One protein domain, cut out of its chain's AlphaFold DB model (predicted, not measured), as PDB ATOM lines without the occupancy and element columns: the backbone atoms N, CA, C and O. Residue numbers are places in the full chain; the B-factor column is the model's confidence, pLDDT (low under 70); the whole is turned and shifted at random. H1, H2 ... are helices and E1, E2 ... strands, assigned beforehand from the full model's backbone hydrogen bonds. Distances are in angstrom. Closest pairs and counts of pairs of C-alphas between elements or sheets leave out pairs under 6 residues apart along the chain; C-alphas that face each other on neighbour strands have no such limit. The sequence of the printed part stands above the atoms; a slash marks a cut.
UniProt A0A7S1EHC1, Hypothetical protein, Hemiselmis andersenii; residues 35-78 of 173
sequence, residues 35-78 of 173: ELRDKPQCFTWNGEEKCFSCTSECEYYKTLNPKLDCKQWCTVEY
ATOM      1  N   GLU A  35     127.338 123.775 103.449       66.44
ATOM      2  CA  GLU A  35     126.113 124.314 102.840       66.44
ATOM      3  C   GLU A  35     124.945 123.373 103.136       66.44
ATOM      4  O   GLU A  35     125.058 122.150 103.030       66.44
ATOM      5  N   LEU A  36     123.806 123.957 103.509       74.88
ATOM      6  CA  LEU A  36     122.548 123.232 103.609       74.88
ATOM      7  C   LEU A  36     121.963 123.064 102.201       74.88
ATOM      8  O   LEU A  36     121.564 124.041 101.563       74.88
ATOM      9  N   ARG A  37     121.874 121.824 101.723       69.62
ATOM     10  CA  ARG A  37     121.394 121.470 100.383       69.62
ATOM     11  C   ARG A  37     119.866 121.401 100.322       69.62
ATOM     12  O   ARG A  37     119.304 120.373  99.960       69.62
ATOM     13  N   ASP A  38     119.187 122.494 100.658       79.38
ATOM     14  CA  ASP A  38     117.715 122.561 100.659       79.38
ATOM     15  C   ASP A  38     117.117 123.314  99.462       79.38
ATOM     16  O   ASP A  38     115.963 123.728  99.478       79.38
ATOM     17  N   LYS A  39     117.889 123.512  98.391       77.88
ATOM     18  CA  LYS A  39     117.354 124.136  97.176       77.88
ATOM     19  C   LYS A  39     116.314 123.192  96.546       77.88
ATOM     20  O   LYS A  39     116.695 122.080  96.173       77.88
ATOM     21  N   PRO A  40     115.033 123.595  96.430       79.31
ATOM     22  CA  PRO A  40     114.005 122.745  95.850       79.31
ATOM     23  C   PRO A  40     114.280 122.536  94.361       79.31
ATOM     24  O   PRO A  40     114.578 123.476  93.623       79.31
ATOM     25  N   GLN A  41     114.182 121.288  93.923       75.81
ATOM     26  CA  GLN A  41     114.181 120.900  92.523       75.81
ATOM     27  C   GLN A  41     112.741 120.617  92.121       75.81
ATOM     28  O   GLN A  41     112.057 119.847  92.785       75.81
ATOM     29  N   CYS A  42     112.275 121.256  91.052       82.19
ATOM     30  CA  CYS A  42     110.904 121.117  90.578       82.19
ATOM     31  C   CYS A  42     110.882 120.483  89.185       82.19
ATOM     32  O   CYS A  42     111.694 120.835  88.328       82.19
ATOM     33  N   PHE A  43     109.948 119.563  88.945       75.19
ATOM     34  CA  PHE A  43     109.607 119.072  87.609       75.19
ATOM     35  C   PHE A  43     108.097 119.033  87.408       75.19
ATOM     36  O   PHE A  43     107.325 118.913  88.356       75.19
ATOM     37  N   THR A  44     107.667 119.098  86.152       85.69
ATOM     38  CA  THR A  44     106.257 118.956  85.788       85.69
ATOM     39  C   THR A  44     105.922 117.487  85.531       85.69
ATOM     40  O   THR A  44     106.574 116.832  84.719       85.69
ATOM     41  N   TRP A  45     104.886 116.970  86.191       74.25
ATOM     42  CA  TRP A  45     104.361 115.615  86.015       74.25
ATOM     43  C   TRP A  45     102.845 115.660  85.873       74.25
ATOM     44  O   TRP A  45     102.156 116.185  86.741       74.25
ATOM     45  N   ASN A  46     102.317 115.122  84.771       85.69
ATOM     46  CA  ASN A  46     100.887 115.185  84.430       85.69
ATOM     47  C   ASN A  46     100.299 116.613  84.431       85.69
ATOM     48  O   ASN A  46      99.136 116.807  84.764       85.69
ATOM     49  N   GLY A  47     101.101 117.617  84.064       88.56
ATOM     50  CA  GLY A  47     100.683 119.024  84.072       88.56
ATOM     51  C   GLY A  47     100.720 119.695  85.449       88.56
ATOM     52  O   GLY A  47     100.467 120.891  85.535       88.56
ATOM     53  N   GLU A  48     101.083 118.967  86.508       84.94
ATOM     54  CA  GLU A  48     101.289 119.517  87.848       84.94
ATOM     55  C   GLU A  48     102.778 119.737  88.126       84.94
ATOM     56  O   GLU A  48     103.613 118.896  87.792       84.94
ATOM     57  N   GLU A  49     103.127 120.844  88.778       90.50
ATOM     58  CA  GLU A  49     104.482 121.076  89.276       90.50
ATOM     59  C   GLU A  49     104.704 120.285  90.576       90.50
ATOM     60  O   GLU A  49     103.950 120.406  91.543       90.50
ATOM     61  N   LYS A  50     105.735 119.438  90.595       84.56
ATOM     62  CA  LYS A  50     106.183 118.683  91.766       84.56
ATOM     63  C   LYS A  50     107.568 119.173  92.149       84.56
ATOM     64  O   LYS A  50     108.494 119.074  91.349       84.56
ATOM     65  N   CYS A  51     107.705 119.660  93.375       82.75
ATOM     66  CA  CYS A  51     108.976 120.100  93.932       82.75
ATOM     67  C   CYS A  51     109.416 119.175  95.063       82.75
ATOM     68  O   CYS A  51     108.601 118.747  95.877       82.75
ATOM     69  N   PHE A  52     110.710 118.896  95.120       81.50
ATOM     70  CA  PHE A  52     111.355 118.090  96.149       81.50
ATOM     71  C   PHE A  52     112.646 118.800  96.545       81.50
ATOM     72  O   PHE A  52     113.420 119.274  95.715       81.50
ATOM     73  N   SER A  53     112.848 118.922  97.845       85.56
ATOM     74  CA  SER A  53     114.077 119.402  98.462       85.56
ATOM     75  C   SER A  53     114.623 118.328  99.394       85.56
ATOM     76  O   SER A  53     113.872 117.462  99.858       85.56
ATOM     77  N   CYS A  54     115.914 118.404  99.722       83.19
ATOM     78  CA  CYS A  54     116.513 117.458 100.659       83.19
ATOM     79  C   CYS A  54     115.753 117.425 101.992       83.19
ATOM     80  O   CYS A  54     115.477 116.352 102.523       83.19
ATOM     81  N   THR A  55     115.343 118.584 102.517       85.00
ATOM     82  CA  THR A  55     114.647 118.622 103.809       85.00
ATOM     83  C   THR A  55     113.243 118.038 103.694       85.00
ATOM     84  O   THR A  55     112.823 117.317 104.592       85.00
ATOM     85  N   SER A  56     112.542 118.250 102.573       85.06
ATOM     86  CA  SER A  56     111.220 117.643 102.354       85.06
ATOM     87  C   SER A  56     111.275 116.112 102.270       85.06
ATOM     88  O   SER A  56     110.446 115.432 102.873       85.06
ATOM     89  N   GLU A  57     112.294 115.558 101.607       83.19
ATOM     90  CA  GLU A  57     112.540 114.113 101.597       83.19
ATOM     91  C   GLU A  57     112.916 113.617 102.996       83.19
ATOM     92  O   GLU A  57     112.470 112.557 103.433       83.19
ATOM     93  N   CYS A  58     113.688 114.403 103.742       86.12
ATOM     94  CA  CYS A  58     114.102 114.030 105.084       86.12
ATOM     95  C   CYS A  58     112.929 113.919 106.049       86.12
ATOM     96  O   CYS A  58     112.844 112.969 106.826       86.12
ATOM     97  N   GLU A  59     112.019 114.891 106.003       87.75
ATOM     98  CA  GLU A  59     110.827 114.902 106.845       87.75
ATOM     99  C   GLU A  59     109.917 113.708 106.523       87.75
ATOM    100  O   GLU A  59     109.334 113.117 107.431       87.75
ATOM    101  N   TYR A  60     109.882 113.256 105.264       85.56
ATOM    102  CA  TYR A  60     109.264 111.974 104.925       85.56
ATOM    103  C   TYR A  60     109.965 110.802 105.635       85.56
ATOM    104  O   TYR A  60     109.304 109.992 106.288       85.56
ATOM    105  N   TYR A  61     111.299 110.726 105.603       82.56
ATOM    106  CA  TYR A  61     112.056 109.652 106.267       82.56
ATOM    107  C   TYR A  61     112.044 109.710 107.799       82.56
ATOM    108  O   TYR A  61     112.197 108.673 108.450       82.56
ATOM    109  N   LYS A  62     111.786 110.873 108.402       89.19
ATOM    110  CA  LYS A  62     111.570 111.001 109.850       89.19
ATOM    111  C   LYS A  62     110.382 110.193 110.356       89.19
ATOM    112  O   LYS A  62     110.392 109.775 111.511       89.19
ATOM    113  N   THR A  63     109.393 109.919 109.502       88.00
ATOM    114  CA  THR A  63     108.285 109.017 109.856       88.00
ATOM    115  C   THR A  63     108.768 107.593 110.153       88.00
ATOM    116  O   THR A  63     108.177 106.904 110.981       88.00
ATOM    117  N   LEU A  64     109.877 107.175 109.535       87.12
ATOM    118  CA  LEU A  64     110.516 105.872 109.734       87.12
ATOM    119  C   LEU A  64     111.630 105.927 110.788       87.12
ATOM    120  O   LEU A  64     111.859 104.951 111.500       87.12
ATOM    121  N   ASN A  65     112.321 107.063 110.906       87.25
ATOM    122  CA  ASN A  65     113.355 107.287 111.911       87.25
ATOM    123  C   ASN A  65     113.208 108.676 112.559       87.25
ATOM    124  O   ASN A  65     113.820 109.640 112.093       87.25
ATOM    125  N   PRO A  66     112.475 108.787 113.683       89.69
ATOM    126  CA  PRO A  66     112.213 110.071 114.338       89.69
ATOM    127  C   PRO A  66     113.464 110.802 114.839       89.69
ATOM    128  O   PRO A  66     113.401 111.989 115.149       89.69
ATOM    129  N   LYS A  67     114.603 110.104 114.950       90.06
ATOM    130  CA  LYS A  67     115.882 110.670 115.404       90.06
ATOM    131  C   LYS A  67     116.721 111.262 114.268       90.06
ATOM    132  O   LYS A  67     117.823 111.732 114.529       90.06
ATOM    133  N   LEU A  68     116.247 111.195 113.024       85.00
ATOM    134  CA  LEU A  68     116.969 111.721 111.872       85.00
ATOM    135  C   LEU A  68     117.069 113.253 111.968       85.00
ATOM    136  O   LEU A  68     116.057 113.955 111.944       85.00
ATOM    137  N   ASP A  69     118.291 113.776 112.078       85.81
ATOM    138  CA  ASP A  69     118.549 115.213 112.002       85.81
ATOM    139  C   ASP A  69     118.616 115.628 110.530       85.81
ATOM    140  O   ASP A  69     119.614 115.412 109.844       85.81
ATOM    141  N   CYS A  70     117.534 116.228 110.041       80.88
ATOM    142  CA  CYS A  70     117.422 116.653 108.650       80.88
ATOM    143  C   CYS A  70     118.373 117.772 108.268       80.88
ATOM    144  O   CYS A  70     118.804 117.844 107.120       80.88
ATOM    145  N   LYS A  71     118.750 118.615 109.229       80.44
ATOM    146  CA  LYS A  71     119.746 119.644 108.980       80.44
ATOM    147  C   LYS A  71     121.095 118.985 108.759       80.44
ATOM    148  O   LYS A  71     121.744 119.303 107.773       80.44
ATOM    149  N   GLN A  72     121.486 118.040 109.609       76.81
ATOM    150  CA  GLN A  72     122.735 117.302 109.433       76.81
ATOM    151  C   GLN A  72     122.721 116.446 108.161       76.81
ATOM    152  O   GLN A  72     123.692 116.460 107.415       76.81
ATOM    153  N   TRP A  73     121.618 115.751 107.876       75.06
ATOM    154  CA  TRP A  73     121.479 114.899 106.691       75.06
ATOM    155  C   TRP A  73     121.553 115.684 105.378       75.06
ATOM    156  O   TRP A  73     122.090 115.192 104.388       75.06
ATOM    157  N   CYS A  74     121.059 116.923 105.385       77.31
ATOM    158  CA  CYS A  74     121.096 117.816 104.231       77.31
ATOM    159  C   CYS A  74     122.277 118.787 104.231       77.31
ATOM    160  O   CYS A  74     122.429 119.544 103.272       77.31
ATOM    161  N   THR A  75     123.104 118.804 105.278       75.62
ATOM    162  CA  THR A  75     124.314 119.626 105.315       75.62
ATOM    163  C   THR A  75     125.448 118.850 104.675       75.62
ATOM    164  O   THR A  75     125.830 117.782 105.146       75.62
ATOM    165  N   VAL A  76     126.006 119.411 103.610       64.50
ATOM    166  CA  VAL A  76     127.203 118.873 102.972       64.50
ATOM    167  C   VAL A  76     128.415 119.553 103.592       64.50
ATOM    168  O   VAL A  76     128.460 120.780 103.692       64.50
ATOM    169  N   GLU A  77     129.398 118.761 104.016       57.34
ATOM    170  CA  GLU A  77     130.729 119.264 104.344       57.34
ATOM    171  C   GLU A  77     131.572 119.283 103.074       57.34
ATOM    172  O   GLU A  77     131.909 118.230 102.529       57.34
ATOM    173  N   TYR A  78     131.956 120.471 102.611       51.38
ATOM    174  CA  TYR A  78     132.922 120.557 101.526       51.38
ATOM    175  C   TYR A  78     134.290 120.114 102.039       51.38
ATOM    176  O   TYR A  78     134.781 120.592 103.069       51.38
TER     177      TYR A  78
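What this domain is: This is residues 35 to 78 of the 173 residues of the protein "Hypothetical protein" of Hemiselmis andersenii (UniProt A0A7S1EHC1). A two-stranded hairpin, E1 and E2, reaches out as an arm from two short helices, H1 and H2, that pack on each other, and its tip, residues 44 to 49, stands free. Far from that tip the two ends of the printed part come together, where residues 35 to 36 pair with residues 75 to 76 of the short strand E3, and the whole is flat. The printed part has 44 residues, with two named helices and three named strands in the order E1, E2, H1, H2, E3; the one sheet has the order E1 - E2 and is antiparallel. The class is mixed, helices and strands. The whole is loose, with a radius of gyration of the C-alphas of 12.3 A and spans of 35 by 28 by 8 A.

How they stand to each other: Residues 35 to 36, at the beginning of the printed part, pair antiparallel with residues 75 to 76 of E3, residues 75 to 77; E3 pairs with no named strand. Next come E1, residues 41 to 45, and E2, residues 48 to 52, a hairpin of antiparallel neighbours whose directions stand at 151 degrees. The C-alphas of Cys 42 and Cys 51 face each other at 4.0 A. N 41 and O 52 are within hydrogen-bond range at 2.8 A, and so are N 50 and O 43 at 2.8 A. A tight link of one residue joins E2 to H1, residues 54 to 62. H1 touches H2, residues 70 to 74, and their closest C-alphas, those of Cys 58 and Cys 70, are 5.5 A apart. In H1 and H2 every O i to N i+4 pair is within hydrogen-bond range. H2 and E3 meet only through their link. E1 is apart from H1, H2 and E3, and E2 is apart from H2 and E3.

Where its parts are: E1 begins with C-alpha 41 at (114.181, 120.900, 92.523) and is 12.9 A long from first to last C-alpha. E2 is 13.1 A long. H1 begins with C-alpha 54 at (116.513, 117.458, 100.659) and is 12.3 A long. H2 measures 5.9 A and E3 6.5 A, and E3 ends with C-alpha 77 at (130.729, 119.264, 104.344).

The domain as a whole: The two C-alphas farthest apart, those of Asn 46 and Tyr 78, are 36.7 A from each other, while the C-alphas of Glu 35 and Tyr 78, the first and last printed, are 7.9 A apart. The printed part has no cut. The link from H1 to H2, with 7 residues, is short, and no link is long. The mean pLDDT of the printed part is 80.6; residue 35, residue 37 and residues 76 to 78 are under 70.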